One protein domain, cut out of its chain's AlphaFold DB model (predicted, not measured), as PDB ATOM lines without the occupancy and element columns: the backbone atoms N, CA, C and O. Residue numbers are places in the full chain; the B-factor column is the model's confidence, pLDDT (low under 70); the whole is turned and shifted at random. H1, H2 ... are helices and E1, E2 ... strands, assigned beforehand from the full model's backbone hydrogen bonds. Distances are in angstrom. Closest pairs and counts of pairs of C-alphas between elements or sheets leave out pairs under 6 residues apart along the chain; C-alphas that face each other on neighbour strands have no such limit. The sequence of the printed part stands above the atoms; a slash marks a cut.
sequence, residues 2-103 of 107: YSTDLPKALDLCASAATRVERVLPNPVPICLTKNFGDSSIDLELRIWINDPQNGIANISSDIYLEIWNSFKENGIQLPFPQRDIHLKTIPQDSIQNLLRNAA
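Overview. This is residues 2 to 103 of the 107 residues of the protein "Mechanosensitive ion channel" of Rhodospirillales bacterium (UniProt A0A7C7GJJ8). A small body with a long arm: in the body, helix H1 packs on the two-stranded hairpin E1 and E2, and the longer helix H2 packs on H1 at a steep angle. From the body an extended stretch leads away, and residues 84 to 103, with helix H3 near the far end, stick out free of the rest; this arm makes much of the length. The printed part has 102 residues, with three named helices and two named strands in the order H1, E1, E2, H2, H3; the sheet, order E1 - E2, is antiparallel, and the class is mixed, helices and strands. The whole is extended, with a radius of gyration of the C-alphas of 20.8 A and spans of 66 by 25 by 25 A.

Arrangement. H1, residues 6 to 17, comes closest to E1, residues 30 to 36, at the C-alphas of Ala 14 and Cys 31, 5.2 A apart. Its closest C-alphas to E2, residues 41 to 46, are those of Ala 14 and Leu 45, 6.7 A apart. E1 and E2 form a hairpin, antiparallel at 152 degrees between their directions; N 32 and O 44, 2.8 A apart, and N 44 and O 32, 2.8 A apart, are within hydrogen-bond range. H1 and H2, residues 57 to 73, touch, with Ala 16 and Glu 66 closest at 5.2 A between C-alphas. Their lines stand at a steep tilt of 45 degrees, and they run opposite ways. E1 and H2 are apart. H3, residues 92 to 101, is apart from H1, E1, E2 and H2. In H2 each O i to N i+4 pair is within hydrogen-bond range, against 7 of 8 in H1 and 5 of 6 in H3.

Along the chain. H1 begins at C-alpha 6, (129.862, 212.618, 193.434), and is 17.1 A long from first to last C-alpha. E1 measures 18.1 A and E2 16.4 A. H2 is the longest helix, 24.4 A from C-alpha 57 at (141.404, 234.259, 182.907) to C-alpha 73. H3 measures 15.1 A and ends at C-alpha 101, (124.580, 199.444, 154.154).

Size, cuts and confidence. The two C-alphas farthest apart are those of Asn 50 and Asp 93, 66.4 A. Without residues 84 to 103, the body spans 42 by 21 by 19 A. The printed part has no cut. The links H1 to E1, 12 residues, and H2 to H3, 18 residues, are long; E1 to E2 is tight. The mean pLDDT of the printed part is 90.8, and it is under 70 at residue 92, residues 95 to 97 and residues 99 to 103.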
ATOM      1  N   TYR A   2     125.881 211.078 186.058       90.62
ATOM      2  CA  TYR A   2     125.104 210.500 187.171       90.62
ATOM      3  C   TYR A   2     125.632 209.156 187.698       90.62
ATOM      4  O   TYR A   2     125.197 208.709 188.755       90.62
ATOM      5  N   SER A   3     126.567 208.510 186.995       90.69
ATOM      6  CA  SER A   3     127.217 207.275 187.457       90.69
ATOM      7  C   SER A   3     128.460 207.538 188.316       90.69
ATOM      8  O   SER A   3     129.055 206.614 188.864       90.69
ATOM      9  N   THR A   4     128.869 208.804 188.421       93.31
ATOM     10  CA  THR A   4     130.085 209.228 189.121       93.31
ATOM     11  C   THR A   4     129.914 209.182 190.641       93.31
ATOM     12  O   THR A   4     128.866 209.554 191.167       93.31
ATOM     13  N   ASP A   5     130.982 208.815 191.358       96.31
ATOM     14  CA  ASP A   5     131.107 209.055 192.801       96.31
ATOM     15  C   ASP A   5     131.183 210.570 193.060       96.31
ATOM     16  O   ASP A   5     132.240 211.199 192.949       96.31
ATOM     17  N   LEU A   6     130.019 211.172 193.314       96.69
ATOM     18  CA  LEU A   6     129.862 212.618 193.434       96.69
ATOM     19  C   LEU A   6     130.668 213.216 194.603       96.69
ATOM     20  O   LEU A   6     131.368 214.198 194.353       96.69
ATOM     21  N   PRO A   7     130.643 212.664 195.837       97.81
ATOM     22  CA  PRO A   7     131.522 213.127 196.913       97.81
ATOM     23  C   PRO A   7     132.997 213.167 196.502       97.81
ATOM     24  O   PRO A   7     133.647 214.199 196.654       97.81
ATOM     25  N   LYS A   8     133.500 212.096 195.873       98.00
ATOM     26  CA  LYS A   8     134.881 212.063 195.375       98.00
ATOM     27  C   LYS A   8     135.140 213.140 194.314       98.00
ATOM     28  O   LYS A   8     136.203 213.758 194.312       98.00
ATOM     29  N   ALA A   9     134.190 213.383 193.411       97.69
ATOM     30  CA  ALA A   9     134.309 214.428 192.394       97.69
ATOM     31  C   ALA A   9     134.394 215.839 193.002       97.69
ATOM     32  O   ALA A   9     135.200 216.649 192.543       97.69
ATOM     33  N   LEU A  10     133.600 216.123 194.041       98.25
ATOM     34  CA  LEU A  10     133.636 217.394 194.771       98.25
ATOM     35  C   LEU A  10     134.999 217.611 195.439       98.25
ATOM     36  O   LEU A  10     135.606 218.671 195.259       98.25
ATOM     37  N   ASP A  11     135.504 216.593 196.140       98.38
ATOM     38  CA  ASP A  11     136.791 216.651 196.840       98.38
ATOM     39  C   ASP A  11     137.956 216.864 195.869       98.38
ATOM     40  O   ASP A  11     138.822 217.713 196.099       98.38
ATOM     41  N   LEU A  12     137.967 216.131 194.753       98.38
ATOM     42  CA  LEU A  12     138.990 216.277 193.719       98.38
ATOM     43  C   LEU A  12     138.927 217.649 193.043       98.38
ATOM     44  O   LEU A  12     139.970 218.242 192.795       98.38
ATOM     45  N   CYS A  13     137.729 218.178 192.785       98.00
ATOM     46  CA  CYS A  13     137.558 219.501 192.186       98.00
ATOM     47  C   CYS A  13     138.088 220.617 193.103       98.00
ATOM     48  O   CYS A  13     138.852 221.475 192.662       98.00
ATOM     49  N   ALA A  14     137.744 220.574 194.396       98.38
ATOM     50  CA  ALA A  14     138.259 221.530 195.376       98.38
ATOM     51  C   ALA A  14     139.783 221.396 195.560       98.38
ATOM     52  O   ALA A  14     140.494 222.400 195.586       98.38
ATOM     53  N   SER A  15     140.293 220.163 195.622       98.19
ATOM     54  CA  SER A  15     141.725 219.881 195.788       98.19
ATOM     55  C   SER A  15     142.558 220.252 194.562       98.19
ATOM     56  O   SER A  15     143.712 220.637 194.705       98.19
ATOM     57  N   ALA A  16     142.003 220.158 193.354       98.25
ATOM     58  CA  ALA A  16     142.687 220.585 192.136       98.25
ATOM     59  C   ALA A  16     142.998 222.089 192.171       98.25
ATOM     60  O   ALA A  16     144.102 222.508 191.832       98.25
ATOM     61  N   ALA A  17     142.063 222.903 192.668       98.06
ATOM     62  CA  ALA A  17     142.247 224.347 192.761       98.06
ATOM     63  C   ALA A  17     143.382 224.762 193.709       98.06
ATOM     64  O   ALA A  17     144.008 225.792 193.480       98.06
ATOM     65  N   THR A  18     143.687 223.973 194.746       97.75
ATOM     66  CA  THR A  18     144.772 224.293 195.695       97.75
ATOM     67  C   THR A  18     146.169 224.132 195.090       97.75
ATOM     68  O   THR A  18     147.141 224.603 195.675       97.75
ATOM     69  N   ARG A  19     146.282 223.493 193.917       97.38
ATOM     70  CA  ARG A  19     147.545 223.331 193.175       97.38
ATOM     71  C   ARG A  19     147.925 224.571 192.369       97.38
ATOM     72  O   ARG A  19     149.059 224.672 191.912       97.38
ATOM     73  N   VAL A  20     146.997 225.513 192.200       97.56
ATOM     74  CA  VAL A  20     147.228 226.758 191.466       97.56
ATOM     75  C   VAL A  20     147.727 227.826 192.436       97.56
ATOM     76  O   VAL A  20     147.012 228.221 193.350       97.56
ATOM     77  N   GLU A  21     148.945 228.326 192.218       95.88
ATOM     78  CA  GLU A  21     149.684 229.189 193.159       95.88
ATOM     79  C   GLU A  21     148.901 230.417 193.649       95.88
ATOM     80  O   GLU A  21     148.982 230.791 194.818       95.88
ATOM     81  N   ARG A  22     148.117 231.046 192.766       97.00
ATOM     82  CA  ARG A  22     147.357 232.264 193.092       97.00
ATOM     83  C   ARG A  22     146.090 231.999 193.910       97.00
ATOM     84  O   ARG A  22     145.469 232.955 194.372       97.00
ATOM     85  N   VAL A  23     145.688 230.739 194.086       97.94
ATOM     86  CA  VAL A  23     144.532 230.364 194.905       97.94
ATOM     87  C   VAL A  23     144.926 230.380 196.378       97.94
ATOM     88  O   VAL A  23     145.872 229.723 196.806       97.94
ATOM     89  N   LEU A  24     144.176 231.132 197.181       97.88
ATOM     90  CA  LEU A  24     144.421 231.225 198.613       97.88
ATOM     91  C   LEU A  24     144.064 229.902 199.316       97.88
ATOM     92  O   LEU A  24     143.007 229.332 199.048       97.88
ATOM     93  N   PRO A  25     144.887 229.441 200.277       96.12
ATOM     94  CA  PRO A  25     144.563 228.276 201.101       96.12
ATOM     95  C   PRO A  25     143.560 228.602 202.220       96.12
ATOM     96  O   PRO A  25     142.993 227.697 202.828       96.12
ATOM     97  N   ASN A  26     143.359 229.891 202.522       96.62
ATOM     98  CA  ASN A  26     142.392 230.372 203.501       96.62
ATOM     99  C   ASN A  26     141.744 231.685 203.006       96.62
ATOM    100  O   ASN A  26     142.460 232.684 202.889       96.62
ATOM    101  N   PRO A  27     140.425 231.716 202.735       96.12
ATOM    102  CA  PRO A  27     139.483 230.594 202.816       96.12
ATOM    103  C   PRO A  27     139.830 229.460 201.843       96.12
ATOM    104  O   PRO A  27     140.272 229.719 200.726       96.12
ATOM    105  N   VAL A  28     139.647 228.212 202.281       96.38
ATOM    106  CA  VAL A  28     139.928 227.030 201.453       96.38
ATOM    107  C   VAL A  28     138.922 226.940 200.297       96.38
ATOM    108  O   VAL A  28     137.734 227.192 200.525       96.38
ATOM    109  N   PRO A  29     139.354 226.569 199.076       98.25
ATOM    110  CA  PRO A  29     138.449 226.271 197.975       98.25
ATOM    111  C   PRO A  29     137.344 225.293 198.367       98.25
ATOM    112  O   PRO A  29     137.579 224.327 199.091       98.25
ATOM    113  N   ILE A  30     136.141 225.521 197.845       98.31
ATOM    114  CA  ILE A  30     135.001 224.627 198.050       98.31
ATOM    115  C   ILE A  30     134.315 224.341 196.723       98.31
ATOM    116  O   ILE A  30     134.040 225.255 195.944       98.31
ATOM    117  N   CYS A  31     134.023 223.068 196.476       98.50
ATOM    118  CA  CYS A  31     133.182 222.645 195.372       98.50
ATOM    119  C   CYS A  31     131.799 222.266 195.906       98.50
ATOM    120  O   CYS A  31     131.683 221.549 196.898       98.50
ATOM    121  N   LEU A  32     130.753 222.770 195.262       98.31
ATOM    122  CA  LEU A  32     129.361 222.554 195.632       98.31
ATOM    123  C   LEU A  32     128.632 221.842 194.500       98.31
ATOM    124  O   LEU A  32     128.846 222.142 193.326       98.31
ATOM    125  N   THR A  33     127.698 220.964 194.848       98.12
ATOM    126  CA  THR A  33     126.677 220.525 193.896       98.12
ATOM    127  C   THR A  33     125.699 221.675 193.678       98.12
ATOM    128  O   THR A  33     125.024 222.106 194.611       98.12
ATOM    129  N   LYS A  34     125.646 222.197 192.452       97.88
ATOM    130  CA  LYS A  34     124.826 223.354 192.088       97.88
ATOM    131  C   LYS A  34     123.435 222.947 191.625       97.88
ATOM    132  O   LYS A  34     122.454 223.554 192.043       97.88
ATOM    133  N   ASN A  35     123.362 221.961 190.735       97.19
ATOM    134  CA  ASN A  35     122.114 221.517 190.128       97.19
ATOM    135  C   ASN A  35     122.225 220.079 189.598       97.19
ATOM    136  O   ASN A  35     123.312 219.603 189.273       97.19
ATOM    137  N   PHE A  36     121.079 219.418 189.469       95.19
ATOM    138  CA  PHE A  36     120.921 218.165 188.739       95.19
ATOM    139  C   PHE A  36     120.335 218.496 187.363       95.19
ATOM    140  O   PHE A  36     119.154 218.820 187.251       95.19
ATOM    141  N   GLY A  37     121.182 218.514 186.334       91.56
ATOM    142  CA  GLY A  37     120.791 218.805 184.956       91.56
ATOM    143  C   GLY A  37     120.333 217.557 184.202       91.56
ATOM    144  O   GLY A  37     120.472 216.433 184.684       91.56
ATOM    145  N   ASP A  38     119.835 217.747 182.981       88.31
ATOM    146  CA  ASP A  38     119.257 216.660 182.176       88.31
ATOM    147  C   ASP A  38     120.278 215.571 181.798       88.31
ATOM    148  O   ASP A  38     119.918 214.408 181.642       88.31
ATOM    149  N   SER A  39     121.559 215.932 181.649       89.06
ATOM    150  CA  SER A  39     122.643 214.999 181.278       89.06
ATOM    151  C   SER A  39     123.924 215.157 182.110       89.06
ATOM    152  O   SER A  39     124.939 214.514 181.840       89.06
ATOM    153  N   SER A  40     123.888 215.991 183.152       91.56
ATOM    154  CA  SER A  40     125.032 216.303 184.009       91.56
ATOM    155  C   SER A  40     124.602 216.577 185.444       91.56
ATOM    156  O   SER A  40     123.455 216.915 185.724       91.56
ATOM    157  N   ILE A  41     125.562 216.460 186.358       94.31
ATOM    158  CA  ILE A  41     125.476 217.076 187.679       94.31
ATOM    159  C   ILE A  41     126.356 218.317 187.605       94.31
ATOM    160  O   ILE A  41     127.553 218.208 187.333       94.31
ATOM    161  N   ASP A  42     125.761 219.484 187.812       95.31
ATOM    162  CA  ASP A  42     126.462 220.753 187.683       95.31
ATOM    163  C   ASP A  42     127.182 221.059 188.993       95.31
ATOM    164  O   ASP A  42     126.577 221.058 190.071       95.31
ATOM    165  N   LEU A  43     128.482 221.336 188.899       96.88
ATOM    166  CA  LEU A  43     129.330 221.663 190.039       96.88
ATOM    167  C   LEU A  43     129.697 223.150 190.024       96.88
ATOM    168  O   LEU A  43     129.931 223.735 188.969       96.88
ATOM    169  N   GLU A  44     129.776 223.764 191.203       98.12
ATOM    170  CA  GLU A  44     130.250 225.135 191.390       98.12
ATOM    171  C   GLU A  44     131.492 225.139 192.277       98.12
ATOM    172  O   GLU A  44     131.419 224.812 193.459       98.12
ATOM    173  N   LEU A  45     132.630 225.529 191.710       98.50
ATOM    174  CA  LEU A  45     133.871 225.720 192.447       98.50
ATOM    175  C   LEU A  45     134.012 227.191 192.854       98.50
ATOM    176  O   LEU A  45     133.932 228.088 192.013       98.50
ATOM    177  N   ARG A  46     134.249 227.437 194.142       98.12
ATOM    178  CA  ARG A  46     134.538 228.761 194.698       98.12
ATOM    179  C   ARG A  46     135.976 228.806 195.185       98.12
ATOM    180  O   ARG A  46     136.409 227.928 195.928       98.12
ATOM    181  N   ILE A  47     136.684 229.845 194.759       98.19
ATOM    182  CA  ILE A  47     138.088 230.108 195.075       98.19
ATOM    183  C   ILE A  47     138.260 231.570 195.476       98.19
ATOM    184  O   ILE A  47     137.429 232.419 195.148       98.19
ATOM    185  N   TRP A  48     139.365 231.857 196.153       98.00
ATOM    186  CA  TRP A  48     139.746 233.199 196.572       98.00
ATOM    187  C   TRP A  48     141.150 233.507 196.062       98.00
ATOM    188  O   TRP A  48     142.022 232.644 196.095       98.00
ATOM    189  N   ILE A  49     141.357 234.739 195.602       97.31
ATOM    190  CA  ILE A  49     142.651 235.291 195.177       97.31
ATOM    191  C   ILE A  49     142.801 236.686 195.790       97.31
ATOM    192  O   ILE A  49     141.794 237.332 196.092       97.31
ATOM    193  N   ASN A  50     144.029 237.169 195.971       97.25
ATOM    194  CA  ASN A  50     144.294 238.499 196.541       97.25
ATOM    195  C   ASN A  50     144.699 239.556 195.497       97.25
ATOM    196  O   ASN A  50     144.835 240.728 195.846       97.25
ATOM    197  N   ASP A  51     144.876 239.165 194.233       95.56
ATOM    198  CA  ASP A  51     145.412 240.019 193.173       95.56
ATOM    199  C   ASP A  51     144.579 240.000 191.867       95.56
ATOM    200  O   ASP A  51     145.126 239.836 190.773       95.56
ATOM    201  N   PRO A  52     143.244 240.191 191.917       96.12
ATOM    202  CA  PRO A  52     142.383 240.099 190.731       96.12
ATOM    203  C   PRO A  52     142.767 241.065 189.594       96.12
ATOM    204  O   PRO A  52     142.500 240.781 188.427       96.12
ATOM    205  N   GLN A  53     143.431 242.182 189.908       96.75
ATOM    206  CA  GLN A  53     143.944 243.148 188.933       96.75
ATOM    207  C   GLN A  53     144.993 242.565 187.973       96.75
ATOM    208  O   GLN A  53     145.163 243.092 186.878       96.75
ATOM    209  N   ASN A  54     145.657 241.465 188.348       95.19
ATOM    210  CA  ASN A  54     146.640 240.771 187.508       95.19
ATOM    211  C   ASN A  54     145.983 239.809 186.498       95.19
ATOM    212  O   ASN A  54     146.657 238.988 185.877       95.19
ATOM    213  N   GLY A  55     144.660 239.894 186.340       95.50
ATOM    214  CA  GLY A  55     143.883 239.036 185.461       95.50
ATOM    215  C   GLY A  55     143.425 237.755 186.152       95.50
ATOM    216  O   GLY A  55     144.100 237.215 187.031       95.50
ATOM    217  N   ILE A  56     142.243 237.293 185.740       96.62
ATOM    218  CA  ILE A  56     141.572 236.101 186.281       96.62
ATOM    219  C   ILE A  56     141.499 234.950 185.270       96.62
ATOM    220  O   ILE A  56     141.371 233.797 185.661       96.62
ATOM    221  N   ALA A  57     141.597 235.247 183.969       97.25
ATOM    222  CA  ALA A  57     141.404 234.259 182.907       97.25
ATOM    223  C   ALA A  57     142.495 233.177 182.901       97.25
ATOM    224  O   ALA A  57     142.194 232.004 182.694       97.25
ATOM    225  N   ASN A  58     143.744 233.561 183.174       94.69
ATOM    226  CA  ASN A  58     144.861 232.631 183.340       94.69
ATOM    227  C   ASN A  58     144.624 231.678 184.518       94.69
ATOM    228  O   ASN A  58     144.697 230.471 184.331       94.69
ATOM    229  N   ILE A  59     144.220 232.202 185.680       96.44
ATOM    230  CA  ILE A  59     143.920 231.374 186.858       96.44
ATOM    231  C   ILE A  59     142.782 230.396 186.561       96.44
ATOM    232  O   ILE A  59     142.882 229.218 186.883       96.44
ATOM    233  N   SER A  60     141.697 230.863 185.933       96.94
ATOM    234  CA  SER A  60     140.588 229.990 185.540       96.94
ATOM    235  C   SER A  60     141.052 228.863 184.619       96.94
ATOM    236  O   SER A  60     140.658 227.720 184.827       96.94
ATOM    237  N   SER A  61     141.897 229.164 183.630       97.94
ATOM    238  CA  SER A  61     142.452 228.157 182.720       97.94
ATOM    239  C   SER A  61     143.295 227.113 183.459       97.94
ATOM    240  O   SER A  61     143.103 225.918 183.234       97.94
ATOM    241  N   ASP A  62     144.178 227.546 184.360       97.94
ATOM    242  CA  ASP A  62     145.027 226.647 185.153       97.94
ATOM    243  C   ASP A  62     144.181 225.741 186.058       97.94
ATOM    244  O   ASP A  62     144.387 224.530 186.102       97.94
ATOM    245  N   ILE A  63     143.151 226.299 186.705       98.31
ATOM    246  CA  ILE A  63     142.203 225.531 187.523       98.31
ATOM    247  C   ILE A  63     141.469 224.484 186.676       98.31
ATOM    248  O   ILE A  63     141.366 223.330 187.088       98.31
ATOM    249  N   TYR A  64     140.963 224.847 185.492       98.19
ATOM    250  CA  TYR A  64     140.289 223.885 184.617       98.19
ATOM    251  C   TYR A  64     141.218 222.748 184.183       98.19
ATOM    252  O   TYR A  64     140.778 221.598 184.123       98.19
ATOM    253  N   LEU A  65     142.489 223.048 183.908       98.12
ATOM    254  CA  LEU A  65     143.477 222.039 183.539       98.12
ATOM    255  C   LEU A  65     143.788 221.091 184.707       98.12
ATOM    256  O   LEU A  65     143.831 219.878 184.509       98.12
ATOM    257  N   GLU A  66     143.934 221.615 185.925       98.44
ATOM    258  CA  GLU A  66     144.126 220.792 187.123       98.44
ATOM    259  C   GLU A  66     142.908 219.906 187.413       98.44
ATOM    260  O   GLU A  66     143.067 218.723 187.719       98.44
ATOM    261  N   ILE A  67     141.683 220.424 187.251       98.25
ATOM    262  CA  ILE A  67     140.457 219.621 187.385       98.25
ATOM    263  C   ILE A  67     140.439 218.507 186.337       98.25
ATOM    264  O   ILE A  67     140.178 217.353 186.674       98.25
ATOM    265  N   TRP A  68     140.744 218.833 185.077       97.62
ATOM    266  CA  TRP A  68     140.807 217.858 183.991       97.62
ATOM    267  C   TRP A  68     141.800 216.731 184.298       97.62
ATOM    268  O   TRP A  68     141.445 215.554 184.206       97.62
ATOM    269  N   ASN A  69     143.025 217.080 184.698       98.06
ATOM    270  CA  ASN A  69     144.063 216.111 185.042       98.06
ATOM    271  C   ASN A  69     143.634 215.250 186.235       98.06
ATOM    272  O   ASN A  69     143.634 214.023 186.137       98.06
ATOM    273  N   SER A  70     143.168 215.882 187.314       98.12
ATOM    274  CA  SER A  70     142.724 215.197 188.528       98.12
ATOM    275  C   SER A  70     141.569 214.231 188.254       98.12
ATOM    276  O   SER A  70     141.561 213.107 188.759       98.12
ATOM    277  N   PHE A  71     140.588 214.630 187.445       97.38
ATOM    278  CA  PHE A  71     139.466 213.767 187.080       97.38
ATOM    279  C   PHE A  71     139.916 212.603 186.203       97.38
ATOM    280  O   PHE A  71     139.552 211.460 186.484       97.38
ATOM    281  N   LYS A  72     140.768 212.861 185.204       97.00
ATOM    282  CA  LYS A  72     141.313 211.823 184.323       97.00
ATOM    283  C   LYS A  72     142.122 210.778 185.095       97.00
ATOM    284  O   LYS A  72     141.913 209.585 184.890       97.00
ATOM    285  N   GLU A  73     142.993 211.206 186.005       97.69
ATOM    286  CA  GLU A  73     143.794 210.325 186.873       97.69
ATOM    287  C   GLU A  73     142.928 209.451 187.789       97.69
ATOM    288  O   GLU A  73     143.308 208.334 188.133       97.69
ATOM    289  N   ASN A  74     141.743 209.939 188.163       97.44
ATOM    290  CA  ASN A  74     140.831 209.263 189.081       97.44
ATOM    291  C   ASN A  74     139.669 208.533 188.393       97.44
ATOM    292  O   ASN A  74     138.783 208.031 189.091       97.44
ATOM    293  N   GLY A  75     139.660 208.474 187.058       95.62
ATOM    294  CA  GLY A  75     138.618 207.800 186.282       95.62
ATOM    295  C   GLY A  75     137.257 208.505 186.297       95.62
ATOM    296  O   GLY A  75     136.244 207.869 186.012       95.62
ATOM    297  N   ILE A  76     137.209 209.799 186.627       95.19
ATOM    298  CA  ILE A  76     135.984 210.598 186.560       95.19
ATOM    299  C   ILE A  76     135.780 211.067 185.123       95.19
ATOM    300  O   ILE A  76     136.601 211.795 184.564       95.19
ATOM    301  N   GLN A  77     134.665 210.652 184.527       89.62
ATOM    302  CA  GLN A  77     134.305 211.033 183.167       89.62
ATOM    303  C   GLN A  77     133.541 212.356 183.148       89.62
ATOM    304  O   GLN A  77     132.563 212.552 183.879       89.62
ATOM    305  N   LEU A  78     133.963 213.252 182.257       88.75
ATOM    306  CA  LEU A  78     133.201 214.449 181.933       88.75
ATOM    307  C   LEU A  78     132.074 214.065 180.965       88.75
ATOM    308  O   LEU A  78     132.360 213.499 179.907       88.75
ATOM    309  N   PRO A  79     130.801 214.322 181.322       87.56
ATOM    310  CA  PRO A  79     129.680 213.950 180.476       87.56
ATOM    311  C   PRO A  79     129.722 214.709 179.150       87.56
ATOM    312  O   PRO A  79     129.964 215.915 179.115       87.56
ATOM    313  N   PHE A  80     129.401 214.007 178.068       83.62
ATOM    314  CA  PHE A  80     128.940 214.627 176.829       83.62
ATOM    315  C   PHE A  80     127.409 214.703 176.847       83.62
ATOM    316  O   PHE A  80     126.781 213.871 177.509       83.62
ATOM    317  N   PRO A  81     126.790 215.648 176.114       81.12
ATOM    318  CA  PRO A  81     125.340 215.691 175.977       81.12
ATOM    319  C   PRO A  81     124.796 214.332 175.529       81.12
ATOM    320  O   PRO A  81     125.160 213.831 174.463       81.12
ATOM    321  N   GLN A  82     123.938 213.732 176.350       78.31
ATOM    322  CA  GLN A  82     123.297 212.461 176.029       78.31
ATOM    323  C   GLN A  82     121.977 212.711 175.299       78.31
ATOM    324  O   GLN A  82     121.255 213.664 175.599       78.31
ATOM    325  N   ARG A  83     121.661 211.862 174.317       79.75
ATOM    326  CA  ARG A  83     120.391 211.908 173.591       79.75
ATOM    327  C   ARG A  83     119.820 210.505 173.483       79.75
ATOM    328  O   ARG A  83     120.311 209.702 172.694       79.75
ATOM    329  N   ASP A  84     118.750 210.255 174.224       79.19
ATOM    330  CA  ASP A  84     118.023 208.996 174.131       79.19
ATOM    331  C   ASP A  84     117.034 209.034 172.963       79.19
ATOM    332  O   ASP A  84     116.211 209.945 172.835       79.19
ATOM    333  N   ILE A  85     117.117 208.033 172.083       80.81
ATOM    334  CA  ILE A  85     116.198 207.855 170.955       80.81
ATOM    335  C   ILE A  85     115.300 206.655 171.254       80.81
ATOM    336  O   ILE A  85     115.707 205.503 171.129       80.81
ATOM    337  N   HIS A  86     114.041 206.924 171.603       78.88
ATOM    338  CA  HIS A  86     113.025 205.885 171.756       78.88
ATOM    339  C   HIS A  86     112.350 205.581 170.412       78.88
ATOM    340  O   HIS A  86     111.466 206.314 169.960       78.88
ATOM    341  N   LEU A  87     112.742 204.478 169.773       82.25
ATOM    342  CA  LEU A  87     112.101 203.986 168.551       82.25
ATOM    343  C   LEU A  87     110.837 203.189 168.906       82.25
ATOM    344  O   LEU A  87     110.919 202.056 169.372       82.25
ATOM    345  N   LYS A  88     109.655 203.782 168.688       77.69
ATOM    346  CA  LYS A  88     108.356 203.129 168.958       77.69
ATOM    347  C   LYS A  88     108.007 202.038 167.944       77.69
ATOM    348  O   LYS A  88     107.383 201.047 168.304       77.69
ATOM    349  N   THR A  89     108.425 202.222 166.695       81.94
ATOM    350  CA  THR A  89     108.206 201.263 165.614       81.94
ATOM    351  C   THR A  89     109.380 201.351 164.660       81.94
ATOM    352  O   THR A  89     109.708 202.436 164.184       81.94
ATOM    353  N   ILE A  90     110.002 200.214 164.373       73.31
ATOM    354  CA  ILE A  90     110.977 200.105 163.294       73.31
ATOM    355  C   ILE A  90     110.291 199.297 162.191       73.31
ATOM    356  O   ILE A  90     109.915 198.152 162.454       73.31
ATOM    357  N   PRO A  91     110.063 199.856 160.988       75.75
ATOM    358  CA  PRO A  91     109.598 199.053 159.862       75.75
ATOM    359  C   PRO A  91     110.590 197.903 159.651       75.75
ATOM    360  O   PRO A  91     111.799 198.144 159.636       75.75
ATOM    361  N   GLN A  92     110.113 196.660 159.526       68.44
ATOM    362  CA  GLN A  92     110.992 195.481 159.412       68.44
ATOM    363  C   GLN A  92     112.029 195.637 158.285       68.44
ATOM    364  O   GLN A  92     113.194 195.272 158.454       68.44
ATOM    365  N   ASP A  93     111.639 196.293 157.193       71.69
ATOM    366  CA  ASP A  93     112.501 196.552 156.038       71.69
ATOM    367  C   ASP A  93     113.622 197.567 156.338       71.69
ATOM    368  O   ASP A  93     114.679 197.553 155.704       71.69
ATOM    369  N   SER A  94     113.444 198.448 157.327       71.94
ATOM    370  CA  SER A  94     114.439 199.462 157.691       71.94
ATOM    371  C   SER A  94     115.660 198.859 158.392       71.94
ATOM    372  O   SER A  94     116.772 199.330 158.166       71.94
ATOM    373  N   ILE A  95     115.490 197.795 159.187       69.00
ATOM    374  CA  ILE A  95     116.618 197.108 159.844       69.00
ATOM    375  C   ILE A  95     117.454 196.361 158.805       69.00
ATOM    376  O   ILE A  95     118.681 196.460 158.821       69.00
ATOM    377  N   GLN A  96     116.809 195.674 157.856       67.38
ATOM    378  CA  GLN A  96     117.520 194.970 156.785       67.38
ATOM    379  C   GLN A  96     118.321 195.930 155.897       67.38
ATOM    380  O   GLN A  96     119.463 195.635 155.549       67.38
ATOM    381  N   ASN A  97     117.769 197.106 155.589       68.00
ATOM    382  CA  ASN A  97     118.470 198.125 154.807       68.00
ATOM    383  C   ASN A  97     119.672 198.733 155.554       68.00
ATOM    384  O   ASN A  97     120.707 198.982 154.937       68.00
ATOM    385  N   LEU A  98     119.578 198.931 156.875       71.44
ATOM    386  CA  LEU A  98     120.702 199.411 157.690       71.44
ATOM    387  C   LEU A  98     121.830 198.374 157.779       71.44
ATOM    388  O   LEU A  98     122.991 198.729 157.599       71.44
ATOM    389  N   LEU A  99     121.497 197.096 157.984       68.44
ATOM    390  CA  LEU A  99     122.482 196.008 158.029       68.44
ATOM    391  C   LEU A  99     123.173 195.791 156.675       68.44
ATOM    392  O   LEU A  99     124.360 195.478 156.641       68.44
ATOM    393  N   ARG A 100     122.464 196.012 155.560       64.12
ATOM    394  CA  ARG A 100     123.036 195.919 154.208       64.12
ATOM    395  C   ARG A 100     124.012 197.055 153.893       64.12
ATOM    396  O   ARG A 100     124.995 196.828 153.202       64.12
ATOM    397  N   ASN A 101     123.746 198.260 154.397       59.62
ATOM    398  CA  ASN A 101     124.580 199.444 154.154       59.62
ATOM    399  C   ASN A 101     125.741 199.588 155.156       59.62
ATOM    400  O   ASN A 101     126.662 200.361 154.911       59.62
ATOM    401  N   ALA A 102     125.700 198.866 156.280       61.28
ATOM    402  CA  ALA A 102     126.762 198.840 157.286       61.28
ATOM    403  C   ALA A 102     127.909 197.866 156.953       61.28
ATOM    404  O   ALA A 102     128.868 197.795 157.717       61.28
ATOM    405  N   ALA A 103     127.829 197.132 155.838       55.75
ATOM    406  CA  ALA A 103     128.956 196.398 155.276       55.75
ATOM    407  C   ALA A 103     129.633 197.274 154.202       55.75
ATOM    408  O   ALA A 103     129.106 197.378 153.092       55.75
TER     409      ALA A 103